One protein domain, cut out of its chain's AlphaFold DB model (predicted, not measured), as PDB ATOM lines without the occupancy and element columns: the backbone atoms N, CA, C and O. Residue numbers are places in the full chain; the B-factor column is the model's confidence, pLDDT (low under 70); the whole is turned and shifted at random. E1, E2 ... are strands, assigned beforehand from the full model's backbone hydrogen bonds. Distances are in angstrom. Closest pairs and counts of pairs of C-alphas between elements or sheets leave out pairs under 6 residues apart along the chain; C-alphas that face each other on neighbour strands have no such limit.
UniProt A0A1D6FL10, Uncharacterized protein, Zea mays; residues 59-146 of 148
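Overview. This is residues 59 to 146 of the 148 residues of an uncharacterized protein of Zea mays (UniProt A0A1D6FL10). A single twisted sheet of six long strands, E1 to E6 side by side in chain order, makes one thin slab with both faces bare of helices. The chain goes back and forth from strand to strand, and its turns lie at the two ends of the slab. The printed part has 88 residues with no named helix and six named strands, and the class is all strand. The sheet is antiparallel throughout, in the order E1, E2, E3, E4, E5, E6. The whole is loose, with a radius of gyration of the C-alphas of 16.2 A, and flat, with spans of 55 by 31 by 17 A.

Along the chain. E1, residues 59 to 66, begins at C-alpha 59 (174.030, 212.906, 195.095) and is 22.8 A long. E2, residues 74 to 83, measures 29.8 A, and E3, residues 92 to 101, measures 29.4 A. E4, residues 110 to 116, is 19.3 A long and begins at C-alpha 110 (175.872, 182.294, 193.199). E5, residues 121 to 130, measures 29.3 A. E6, residues 135 to 145, measures 30.1 A and ends at C-alpha 145 (176.824, 196.508, 176.438).

Arrangement. The six strands form a meander, each strand the antiparallel neighbour of the one before, and each such pair is a hairpin. In E1 and E2, N 62 and O 80 are within hydrogen-bond range at 2.8 A. In E2 and E3, N 79 and O 95 are 2.7 A apart. Between E3 and E4, N 98 and O 113 are within hydrogen-bond range at 2.9 A. For E4 and E5 the pair N 114 and O 123 is at 2.8 A, and for E5 and E6 N 126 and O 139 at 2.9 A. E1 and E6 are the edge strands and are apart.

Size, cuts and confidence. The C-alphas of Arg 86 and Tyr 133, the two farthest apart, are 55.0 A from each other. The printed part has no cut and no long link. pLDDT is under 70 at residues 59 to 61, 83 to 91 and 146.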
ATOM      1  N   ASN A  59     174.849 213.980 195.671       65.06
ATOM      2  CA  ASN A  59     174.030 212.906 195.095       65.06
ATOM      3  C   ASN A  59     173.027 212.378 196.134       65.06
ATOM      4  O   ASN A  59     173.356 212.210 197.303       65.06
ATOM      5  N   MET A  60     171.790 212.132 195.709       68.31
ATOM      6  CA  MET A  60     170.762 211.455 196.493       68.31
ATOM      7  C   MET A  60     170.686 210.000 196.036       68.31
ATOM      8  O   MET A  60     170.218 209.734 194.929       68.31
ATOM      9  N   THR A  61     171.093 209.065 196.891       69.31
ATOM     10  CA  THR A  61     170.967 207.625 196.631       69.31
ATOM     11  C   THR A  61     169.819 207.040 197.448       69.31
ATOM     12  O   THR A  61     169.659 207.307 198.635       69.31
ATOM     13  N   SER A  62     168.986 206.236 196.798       76.81
ATOM     14  CA  SER A  62     167.900 205.479 197.417       76.81
ATOM     15  C   SER A  62     168.050 204.009 197.055       76.81
ATOM     16  O   SER A  62     168.297 203.671 195.896       76.81
ATOM     17  N   ARG A  63     167.938 203.122 198.046       79.56
ATOM     18  CA  ARG A  63     168.108 201.676 197.867       79.56
ATOM     19  C   ARG A  63     166.868 200.950 198.360       79.56
ATOM     20  O   ARG A  63     166.407 201.184 199.473       79.56
ATOM     21  N   ILE A  64     166.336 200.064 197.530       80.56
ATOM     22  CA  ILE A  64     165.211 199.188 197.847       80.56
ATOM     23  C   ILE A  64     165.739 197.758 197.794       80.56
ATOM     24  O   ILE A  64     166.172 197.292 196.742       80.56
ATOM     25  N   MET A  65     165.712 197.068 198.932       84.06
ATOM     26  CA  MET A  65     166.092 195.661 199.042       84.06
ATOM     27  C   MET A  65     164.842 194.828 199.311       84.06
ATOM     28  O   MET A  65     164.155 195.025 200.311       84.06
ATOM     29  N   LEU A  66     164.559 193.896 198.410       81.75
ATOM     30  CA  LEU A  66     163.464 192.947 198.505       81.75
ATOM     31  C   LEU A  66     164.050 191.570 198.805       81.75
ATOM     32  O   LEU A  66     164.766 190.999 197.981       81.75
ATOM     33  N   LYS A  67     163.728 191.064 199.996       83.31
ATOM     34  CA  LYS A  67     164.028 189.703 200.440       83.31
ATOM     35  C   LYS A  67     162.709 188.942 200.558       83.31
ATOM     36  O   LYS A  67     161.956 189.214 201.499       83.31
ATOM     37  N   PRO A  68     162.357 188.078 199.592       79.69
ATOM     38  CA  PRO A  68     161.141 187.282 199.667       79.69
ATOM     39  C   PRO A  68     161.150 186.421 200.933       79.69
ATOM     40  O   PRO A  68     162.125 185.740 201.225       79.69
ATOM     41  N   LEU A  69     160.048 186.429 201.685       73.19
ATOM     42  CA  LEU A  69     159.910 185.582 202.876       73.19
ATOM     43  C   LEU A  69     159.798 184.092 202.521       73.19
ATOM     44  O   LEU A  69     160.089 183.240 203.353       73.19
ATOM     45  N   GLU A  70     159.349 183.790 201.301       80.69
ATOM     46  CA  GLU A  70     159.149 182.422 200.818       80.69
ATOM     47  C   GLU A  70     160.456 181.747 200.392       80.69
ATOM     48  O   GLU A  70     160.571 180.529 200.520       80.69
ATOM     49  N   ASP A  71     161.439 182.521 199.916       79.19
ATOM     50  CA  ASP A  71     162.720 181.996 199.449       79.19
ATOM     51  C   ASP A  71     163.897 182.878 199.918       79.19
ATOM     52  O   ASP A  71     164.128 183.948 199.346       79.19
ATOM     53  N   PRO A  72     164.666 182.440 200.933       79.19
ATOM     54  CA  PRO A  72     165.820 183.181 201.441       79.19
ATOM     55  C   PRO A  72     167.017 183.167 200.475       79.19
ATOM     56  O   PRO A  72     167.986 183.890 200.693       79.19
ATOM     57  N   HIS A  73     166.978 182.359 199.413       83.75
ATOM     58  CA  HIS A  73     168.057 182.241 198.430       83.75
ATOM     59  C   HIS A  73     168.099 183.388 197.418       83.75
ATOM     60  O   HIS A  73     169.064 183.504 196.657       83.75
ATOM     61  N   VAL A  74     167.052 184.215 197.378       85.69
ATOM     62  CA  VAL A  74     166.880 185.287 196.403       85.69
ATOM     63  C   VAL A  74     166.956 186.640 197.095       85.69
ATOM     64  O   VAL A  74     166.138 186.960 197.949       85.69
ATOM     65  N   ASP A  75     167.873 187.478 196.627       86.69
ATOM     66  CA  ASP A  75     167.959 188.882 197.001       86.69
ATOM     67  C   ASP A  75     167.781 189.753 195.750       86.69
ATOM     68  O   ASP A  75     168.477 189.584 194.747       86.69
ATOM     69  N   LEU A  76     166.868 190.724 195.808       85.81
ATOM     70  CA  LEU A  76     166.725 191.750 194.775       85.81
ATOM     71  C   LEU A  76     167.020 193.124 195.375       85.81
ATOM     72  O   LEU A  76     166.367 193.558 196.319       85.81
ATOM     73  N   ILE A  77     168.001 193.821 194.812       86.56
ATOM     74  CA  ILE A  77     168.443 195.138 195.262       86.56
ATOM     75  C   ILE A  77     168.333 196.102 194.087       86.56
ATOM     76  O   ILE A  77     169.018 195.943 193.082       86.56
ATOM     77  N   ALA A  78     167.500 197.126 194.221       85.81
ATOM     78  CA  ALA A  78     167.432 198.241 193.288       85.81
ATOM     79  C   ALA A  78     168.022 199.485 193.957       85.81
ATOM     80  O   ALA A  78     167.641 199.841 195.069       85.81
ATOM     81  N   THR A  79     168.959 200.138 193.287       84.12
ATOM     82  CA  THR A  79     169.623 201.362 193.731       84.12
ATOM     83  C   THR A  79     169.351 202.447 192.704       84.12
ATOM     84  O   THR A  79     169.637 202.283 191.525       84.12
ATOM     85  N   VAL A  80     168.779 203.561 193.139       82.25
ATOM     86  CA  VAL A  80     168.540 204.734 192.300       82.25
ATOM     87  C   VAL A  80     169.330 205.881 192.897       82.25
ATOM     88  O   VAL A  80     169.047 206.303 194.017       82.25
ATOM     89  N   SER A  81     170.310 206.380 192.154       79.25
ATOM     90  CA  SER A  81     171.087 207.565 192.509       79.25
ATOM     91  C   SER A  81     170.747 208.707 191.559       79.25
ATOM     92  O   SER A  81     170.846 208.564 190.339       79.25
ATOM     93  N   ALA A  82     170.355 209.847 192.112       74.56
ATOM     94  CA  ALA A  82     170.087 211.072 191.380       74.56
ATOM     95  C   ALA A  82     171.094 212.148 191.785       74.56
ATOM     96  O   ALA A  82     171.373 212.329 192.970       74.56
ATOM     97  N   ALA A  83     171.610 212.893 190.814       69.50
ATOM     98  CA  ALA A  83     172.394 214.084 191.100       69.50
ATOM     99  C   ALA A  83     171.499 215.157 191.751       69.50
ATOM    100  O   ALA A  83     170.498 215.588 191.177       69.50
ATOM    101  N   ALA A  84     171.837 215.561 192.973       58.69
ATOM    102  CA  ALA A  84     171.135 216.593 193.731       58.69
ATOM    103  C   ALA A  84     171.650 218.009 193.409       58.69
ATOM    104  O   ALA A  84     170.925 218.982 193.628       58.69
ATOM    105  N   ASP A  85     172.868 218.145 192.869       56.72
ATOM    106  CA  ASP A  85     173.431 219.445 192.491       56.72
ATOM    107  C   ASP A  85     173.095 219.843 191.042       56.72
ATOM    108  O   ASP A  85     173.372 219.109 190.087       56.72
ATOM    109  N   ARG A  86     172.569 221.066 190.871       56.50
ATOM    110  CA  ARG A  86     172.173 221.658 189.575       56.50
ATOM    111  C   ARG A  86     173.338 221.793 188.588       56.50
ATOM    112  O   ARG A  86     173.087 221.886 187.390       56.50
ATOM    113  N   ASN A  87     174.580 221.800 189.073       57.84
ATOM    114  CA  ASN A  87     175.776 221.945 188.242       57.84
ATOM    115  C   ASN A  87     176.306 220.613 187.679       57.84
ATOM    116  O   ASN A  87     177.061 220.638 186.710       57.84
ATOM    117  N   SER A  88     175.925 219.466 188.259       54.75
ATOM    118  CA  SER A  88     176.498 218.149 187.916       54.75
ATOM    119  C   SER A  88     175.696 217.341 186.881       54.75
ATOM    120  O   SER A  88     176.125 216.267 186.467       54.75
ATOM    121  N   GLY A  89     174.587 217.899 186.382       56.03
ATOM    122  CA  GLY A  89     173.732 217.291 185.358       56.03
ATOM    123  C   GLY A  89     172.501 216.588 185.939       56.03
ATOM    124  O   GLY A  89     172.496 216.152 187.080       56.03
ATOM    125  N   THR A  90     171.421 216.486 185.160       59.84
ATOM    126  CA  THR A  90     170.147 215.845 185.553       59.84
ATOM    127  C   THR A  90     170.168 214.327 185.341       59.84
ATOM    128  O   THR A  90     169.182 213.744 184.890       59.84
ATOM    129  N   GLU A  91     171.312 213.682 185.551       68.38
ATOM    130  CA  GLU A  91     171.465 212.267 185.228       68.38
ATOM    131  C   GLU A  91     170.995 211.410 186.409       68.38
ATOM    132  O   GLU A  91     171.596 211.399 187.484       68.38
ATOM    133  N   VAL A  92     169.877 210.711 186.212       74.25
ATOM    134  CA  VAL A  92     169.370 209.711 187.155       74.25
ATOM    135  C   VAL A  92     169.952 208.363 186.755       74.25
ATOM    136  O   VAL A  92     169.671 207.854 185.671       74.25
ATOM    137  N   LYS A  93     170.758 207.779 187.638       81.88
ATOM    138  CA  LYS A  93     171.359 206.457 187.457       81.88
ATOM    139  C   LYS A  93     170.559 205.435 188.253       81.88
ATOM    140  O   LYS A  93     170.277 205.635 189.431       81.88
ATOM    141  N   GLY A  94     170.163 204.361 187.588       84.06
ATOM    142  CA  GLY A  94     169.433 203.250 188.175       84.06
ATOM    143  C   GLY A  94     170.227 201.972 187.984       84.06
ATOM    144  O   GLY A  94     170.476 201.557 186.855       84.06
ATOM    145  N   ASP A  95     170.589 201.342 189.088       87.19
ATOM    146  CA  ASP A  95     171.256 200.055 189.112       87.19
ATOM    147  C   ASP A  95     170.335 199.030 189.773       87.19
ATOM    148  O   ASP A  95     169.716 199.290 190.802       87.19
ATOM    149  N   ALA A  96     170.229 197.846 189.191       88.50
ATOM    150  CA  ALA A  96     169.512 196.722 189.764       88.50
ATOM    151  C   ALA A  96     170.434 195.506 189.817       88.50
ATOM    152  O   ALA A  96     171.084 195.145 188.837       88.50
ATOM    153  N   LEU A  97     170.477 194.867 190.978       89.62
ATOM    154  CA  LEU A  97     171.179 193.623 191.230       89.62
ATOM    155  C   LEU A  97     170.154 192.591 191.680       89.62
ATOM    156  O   LEU A  97     169.549 192.717 192.742       89.62
ATOM    157  N   PHE A  98     169.999 191.548 190.885       90.56
ATOM    158  CA  PHE A  98     169.352 190.321 191.309       90.56
ATOM    159  C   PHE A  98     170.435 189.310 191.657       90.56
ATOM    160  O   PHE A  98     171.330 189.064 190.851       90.56
ATOM    161  N   ARG A  99     170.355 188.725 192.843       89.56
ATOM    162  CA  ARG A  99     171.292 187.722 193.327       89.56
ATOM    163  C   ARG A  99     170.517 186.492 193.755       89.56
ATOM    164  O   ARG A  99     169.635 186.565 194.600       89.56
ATOM    165  N   TRP A 100     170.894 185.357 193.191       88.50
ATOM    166  CA  TRP A 100     170.451 184.047 193.634       88.50
ATOM    167  C   TRP A 100     171.642 183.265 194.176       88.50
ATOM    168  O   TRP A 100     172.699 183.201 193.542       88.50
ATOM    169  N   GLN A 101     171.485 182.661 195.347       86.62
ATOM    170  CA  GLN A 101     172.520 181.868 196.003       86.62
ATOM    171  C   GLN A 101     171.994 180.474 196.308       86.62
ATOM    172  O   GLN A 101     170.935 180.328 196.904       86.62
ATOM    173  N   ARG A 102     172.746 179.426 195.952       80.44
ATOM    174  CA  ARG A 102     172.283 178.048 196.190       80.44
ATOM    175  C   ARG A 102     172.202 177.711 197.677       80.44
ATOM    176  O   ARG A 102     171.273 177.046 198.114       80.44
ATOM    177  N   GLU A 103     173.210 178.118 198.434       79.75
ATOM    178  CA  GLU A 103     173.361 177.814 199.854       79.75
ATOM    179  C   GLU A 103     173.545 179.122 200.614       79.75
ATOM    180  O   GLU A 103     174.364 179.950 200.229       79.75
ATOM    181  N   LEU A 104     172.787 179.299 201.695       72.25
ATOM    182  CA  LEU A 104     172.889 180.476 202.564       72.25
ATOM    183  C   LEU A 104     174.216 180.497 203.337       72.25
ATOM    184  O   LEU A 104     174.791 181.556 203.575       72.25
ATOM    185  N   ASP A 105     174.710 179.311 203.697       73.12
ATOM    186  CA  ASP A 105     175.945 179.143 204.464       73.12
ATOM    187  C   ASP A 105     177.210 179.240 203.590       73.12
ATOM    188  O   ASP A 105     178.285 179.574 204.097       73.12
ATOM    189  N   ASP A 106     177.099 178.960 202.283       72.62
ATOM    190  CA  ASP A 106     178.219 178.971 201.339       72.62
ATOM    191  C   ASP A 106     178.047 180.050 200.250       72.62
ATOM    192  O   ASP A 106     177.372 179.826 199.240       72.62
ATOM    193  N   PRO A 107     178.723 181.208 200.373       72.88
ATOM    194  CA  PRO A 107     178.577 182.315 199.432       72.88
ATOM    195  C   PRO A 107     179.297 182.083 198.095       72.88
ATOM    196  O   PRO A 107     179.302 182.973 197.246       72.88
ATOM    197  N   HIS A 108     179.954 180.936 197.892       76.62
ATOM    198  CA  HIS A 108     180.774 180.686 196.704       76.62
ATOM    199  C   HIS A 108     179.988 180.118 195.510       76.62
ATOM    200  O   HIS A 108     180.549 179.998 194.419       76.62
ATOM    201  N   THR A 109     178.708 179.773 195.685       83.56
ATOM    202  CA  THR A 109     177.833 179.335 194.587       83.56
ATOM    203  C   THR A 109     176.683 180.316 194.403       83.56
ATOM    204  O   THR A 109     175.681 180.255 195.118       83.56
ATOM    205  N   PHE A 110     176.827 181.219 193.437       87.00
ATOM    206  CA  PHE A 110     175.872 182.294 193.199       87.00
ATOM    207  C   PHE A 110     175.690 182.614 191.715       87.00
ATOM    208  O   PHE A 110     176.548 182.351 190.868       87.00
ATOM    209  N   VAL A 111     174.550 183.230 191.434       89.69
ATOM    210  CA  VAL A 111     174.173 183.798 190.149       89.69
ATOM    211  C   VAL A 111     173.734 185.233 190.395       89.69
ATOM    212  O   VAL A 111     172.725 185.461 191.053       89.69
ATOM    213  N   ASP A 112     174.476 186.191 189.851       90.56
ATOM    214  CA  ASP A 112     174.126 187.606 189.913       90.56
ATOM    215  C   ASP A 112     173.754 188.109 188.517       90.56
ATOM    216  O   ASP A 112     174.526 187.958 187.567       90.56
ATOM    217  N   LEU A 113     172.602 188.756 188.400       90.69
ATOM    218  CA  LEU A 113     172.204 189.531 187.236       90.69
ATOM    219  C   LEU A 113     172.259 191.015 187.602       90.69
ATOM    220  O   LEU A 113     171.509 191.495 188.450       90.69
ATOM    221  N   LEU A 114     173.172 191.726 186.956       88.62
ATOM    222  CA  LEU A 114     173.420 193.150 187.133       88.62
ATOM    223  C   LEU A 114     172.861 193.909 185.935       88.62
ATOM    224  O   LEU A 114     173.183 193.587 184.791       88.62
ATOM    225  N   VAL A 115     172.065 194.935 186.208       88.62
ATOM    226  CA  VAL A 115     171.539 195.876 185.221       88.62
ATOM    227  C   VAL A 115     171.928 197.275 185.660       88.62
ATOM    228  O   VAL A 115     171.624 197.658 186.785       88.62
ATOM    229  N   SER A 116     172.565 198.047 184.789       85.44
ATOM    230  CA  SER A 116     172.784 199.478 185.011       85.44
ATOM    231  C   SER A 116     172.171 200.274 183.871       85.44
ATOM    232  O   SER A 116     172.317 199.913 182.700       85.44
ATOM    233  N   THR A 117     171.470 201.355 184.204       80.94
ATOM    234  CA  THR A 117     170.941 202.302 183.215       80.94
ATOM    235  C   THR A 117     171.948 203.390 182.857       80.94
ATOM    236  O   THR A 117     171.849 203.961 181.776       80.94
ATOM    237  N   SER A 118     172.920 203.667 183.733       73.06
ATOM    238  CA  SER A 118     173.911 204.737 183.541       73.06
ATOM    239  C   SER A 118     174.951 204.393 182.479       73.06
ATOM    240  O   SER A 118     175.238 205.175 181.582       73.06
ATOM    241  N   ASN A 119     175.464 203.169 182.545       72.19
ATOM    242  CA  ASN A 119     176.164 202.521 181.457       72.19
ATOM    243  C   ASN A 119     175.252 201.370 181.061       72.19
ATOM    244  O   ASN A 119     175.174 200.446 181.867       72.19
ATOM    245  N   PRO A 120     174.543 201.417 179.915       71.06
ATOM    246  CA  PRO A 120     173.585 200.381 179.531       71.06
ATOM    247  C   PRO A 120     174.309 199.038 179.444       71.06
ATOM    248  O   PRO A 120     174.938 198.696 178.441       71.06
ATOM    249  N   LEU A 121     174.277 198.316 180.557       83.69
ATOM    250  CA  LEU A 121     175.076 197.139 180.812       83.69
ATOM    251  C   LEU A 121     174.181 196.141 181.519       83.69
ATOM    252  O   LEU A 121     173.655 196.397 182.601       83.69
ATOM    253  N   LEU A 122     174.020 194.998 180.868       87.56
ATOM    254  CA  LEU A 122     173.407 193.814 181.428       87.56
ATOM    255  C   LEU A 122     174.512 192.776 181.567       87.56
ATOM    256  O   LEU A 122     175.054 192.311 180.565       87.56
ATOM    257  N   GLN A 123     174.863 192.427 182.797       88.75
ATOM    258  CA  GLN A 123     175.941 191.494 183.089       88.75
ATOM    259  C   GLN A 123     175.424 190.345 183.939       88.75
ATOM    260  O   GLN A 123     174.818 190.543 184.987       88.75
ATOM    261  N   LEU A 124     175.718 189.131 183.493       90.44
ATOM    262  CA  LEU A 124     175.462 187.910 184.234       90.44
ATOM    263  C   LEU A 124     176.778 187.417 184.833       90.44
ATOM    264  O   LEU A 124     177.748 187.177 184.111       90.44
ATOM    265  N   ARG A 125     176.829 187.259 186.152       89.38
ATOM    266  CA  ARG A 125     177.961 186.659 186.862       89.38
ATOM    267  C   ARG A 125     177.510 185.334 187.441       89.38
ATOM    268  O   ARG A 125     176.515 185.266 188.150       89.38
ATOM    269  N   LEU A 126     178.257 184.287 187.140       89.38
ATOM    270  CA  LEU A 126     178.002 182.940 187.623       89.38
ATOM    271  C   LEU A 126     179.241 182.489 188.377       89.38
ATOM    272  O   LEU A 126     180.353 182.592 187.860       89.38
ATOM    273  N   CYS A 127     179.065 181.974 189.582       86.12
ATOM    274  CA  CYS A 127     180.122 181.309 190.318       86.12
ATOM    275  C   CYS A 127     179.571 180.002 190.866       86.12
ATOM    276  O   CYS A 127     178.490 179.968 191.445       86.12
ATOM    277  N   ALA A 128     180.303 178.920 190.650       86.50
ATOM    278  CA  ALA A 128     179.997 177.627 191.223       86.50
ATOM    279  C   ALA A 128     181.267 177.094 191.858       86.50
ATOM    280  O   ALA A 128     182.279 176.913 191.180       86.50
ATOM    281  N   TYR A 129     181.211 176.832 193.155       83.25
ATOM    282  CA  TYR A 129     182.331 176.296 193.907       83.25
ATOM    283  C   TYR A 129     181.897 175.023 194.611       83.25
ATOM    284  O   TYR A 129     180.830 174.958 195.220       83.25
ATOM    285  N   HIS A 130     182.718 173.983 194.504       81.38
ATOM    286  CA  HIS A 130     182.465 172.729 195.189       81.38
ATOM    287  C   HIS A 130     183.470 172.543 196.330       81.38
ATOM    288  O   HIS A 130     184.622 172.171 196.074       81.38
ATOM    289  N   PRO A 131     183.061 172.727 197.600       79.88
ATOM    290  CA  PRO A 131     183.992 172.712 198.727       79.88
ATOM    291  C   PRO A 131     184.679 171.354 198.927       79.88
ATOM    292  O   PRO A 131     185.845 171.318 199.320       79.88
ATOM    293  N   LYS A 132     184.015 170.233 198.592       83.94
ATOM    294  CA  LYS A 132     184.591 168.879 198.746       83.94
ATOM    295  C   LYS A 132     185.768 168.614 197.804       83.94
ATOM    296  O   LYS A 132     186.719 167.949 198.197       83.94
ATOM    297  N   TYR A 133     185.711 169.143 196.582       83.56
ATOM    298  CA  TYR A 133     186.752 168.959 195.564       83.56
ATOM    299  C   TYR A 133     187.690 170.168 195.465       83.56
ATOM    300  O   TYR A 133     188.713 170.077 194.795       83.56
ATOM    301  N   ARG A 134     187.368 171.286 196.139       83.31
ATOM    302  CA  ARG A 134     188.092 172.572 196.084       83.31
ATOM    303  C   ARG A 134     188.297 173.097 194.661       83.31
ATOM    304  O   ARG A 134     189.296 173.747 194.363       83.31
ATOM    305  N   ILE A 135     187.338 172.813 193.788       85.00
ATOM    306  CA  ILE A 135     187.304 173.299 192.411       85.00
ATOM    307  C   ILE A 135     186.144 174.278 192.309       85.00
ATOM    308  O   ILE A 135     185.051 174.010 192.812       85.00
ATOM    309  N   GLY A 136     186.386 175.405 191.649       86.19
ATOM    310  CA  GLY A 136     185.348 176.363 191.315       86.19
ATOM    311  C   GLY A 136     185.514 176.890 189.905       86.19
ATOM    312  O   GLY A 136     186.627 176.987 189.391       86.19
ATOM    313  N   ALA A 137     184.390 177.237 189.302       88.19
ATOM    314  CA  ALA A 137     184.325 177.972 188.058       88.19
ATOM    315  C   ALA A 137     183.656 179.315 188.336       88.19
ATOM    316  O   ALA A 137     182.667 179.396 189.066       88.19
ATOM    317  N   PHE A 138     184.195 180.374 187.746       89.75
ATOM    318  CA  PHE A 138     183.550 181.673 187.725       89.75
ATOM    319  C   PHE A 138     183.496 182.164 186.285       89.75
ATOM    320  O   PHE A 138     184.416 181.945 185.498       89.75
ATOM    321  N   GLY A 139     182.390 182.802 185.939       85.81
ATOM    322  CA  GLY A 139     182.133 183.331 184.616       85.81
ATOM    323  C   GLY A 139     181.448 184.676 184.731       85.81
ATOM    324  O   GLY A 139     180.621 184.903 185.611       85.81
ATOM    325  N   THR A 140     181.816 185.585 183.843       88.12
ATOM    326  CA  THR A 140     181.141 186.866 183.685       88.12
ATOM    327  C   THR A 140     180.799 187.025 182.219       88.12
ATOM    328  O   THR A 140     181.685 186.987 181.369       88.12
ATOM    329  N   LEU A 141     179.512 187.171 181.936       86.69
ATOM    330  CA  LEU A 141     178.968 187.286 180.596       86.69
ATOM    331  C   LEU A 141     178.300 188.659 180.459       86.69
ATOM    332  O   LEU A 141     177.278 188.899 181.106       86.69
ATOM    333  N   PRO A 142     178.856 189.573 179.647       85.38
ATOM    334  CA  PRO A 142     178.142 190.778 179.256       85.38
ATOM    335  C   PRO A 142     177.052 190.387 178.249       85.38
ATOM    336  O   PRO A 142     177.348 189.987 177.127       85.38
ATOM    337  N   LEU A 143     175.788 190.450 178.662       83.44
ATOM    338  CA  LEU A 143     174.634 190.129 177.815       83.44
ATOM    339  C   LEU A 143     174.241 191.310 176.925       83.44
ATOM    340  O   LEU A 143     173.797 191.119 175.797       83.44
ATOM    341  N   LEU A 144     174.413 192.530 177.430       80.94
ATOM    342  CA  LEU A 144     174.193 193.759 176.685       80.94
ATOM    343  C   LEU A 144     175.234 194.771 177.147       80.94
ATOM    344  O   LEU A 144     175.391 194.991 178.344       80.94
ATOM    345  N   MET A 145     175.962 195.356 176.205       73.00
ATOM    346  CA  MET A 145     176.824 196.508 176.438       73.00
ATOM    347  C   MET A 145     176.400 197.567 175.431       73.00
ATOM    348  O   MET A 145     176.289 197.268 174.242       73.00
ATOM    349  N   GLY A 146     176.138 198.785 175.897       63.91
ATOM    350  CA  GLY A 146     175.956 199.921 175.003       63.91
ATOM    351  C   GLY A 146     177.149 200.031 174.070       63.91
ATOM    352  O   GLY A 146     178.296 199.989 174.523       63.91
TER     353      GLY A 146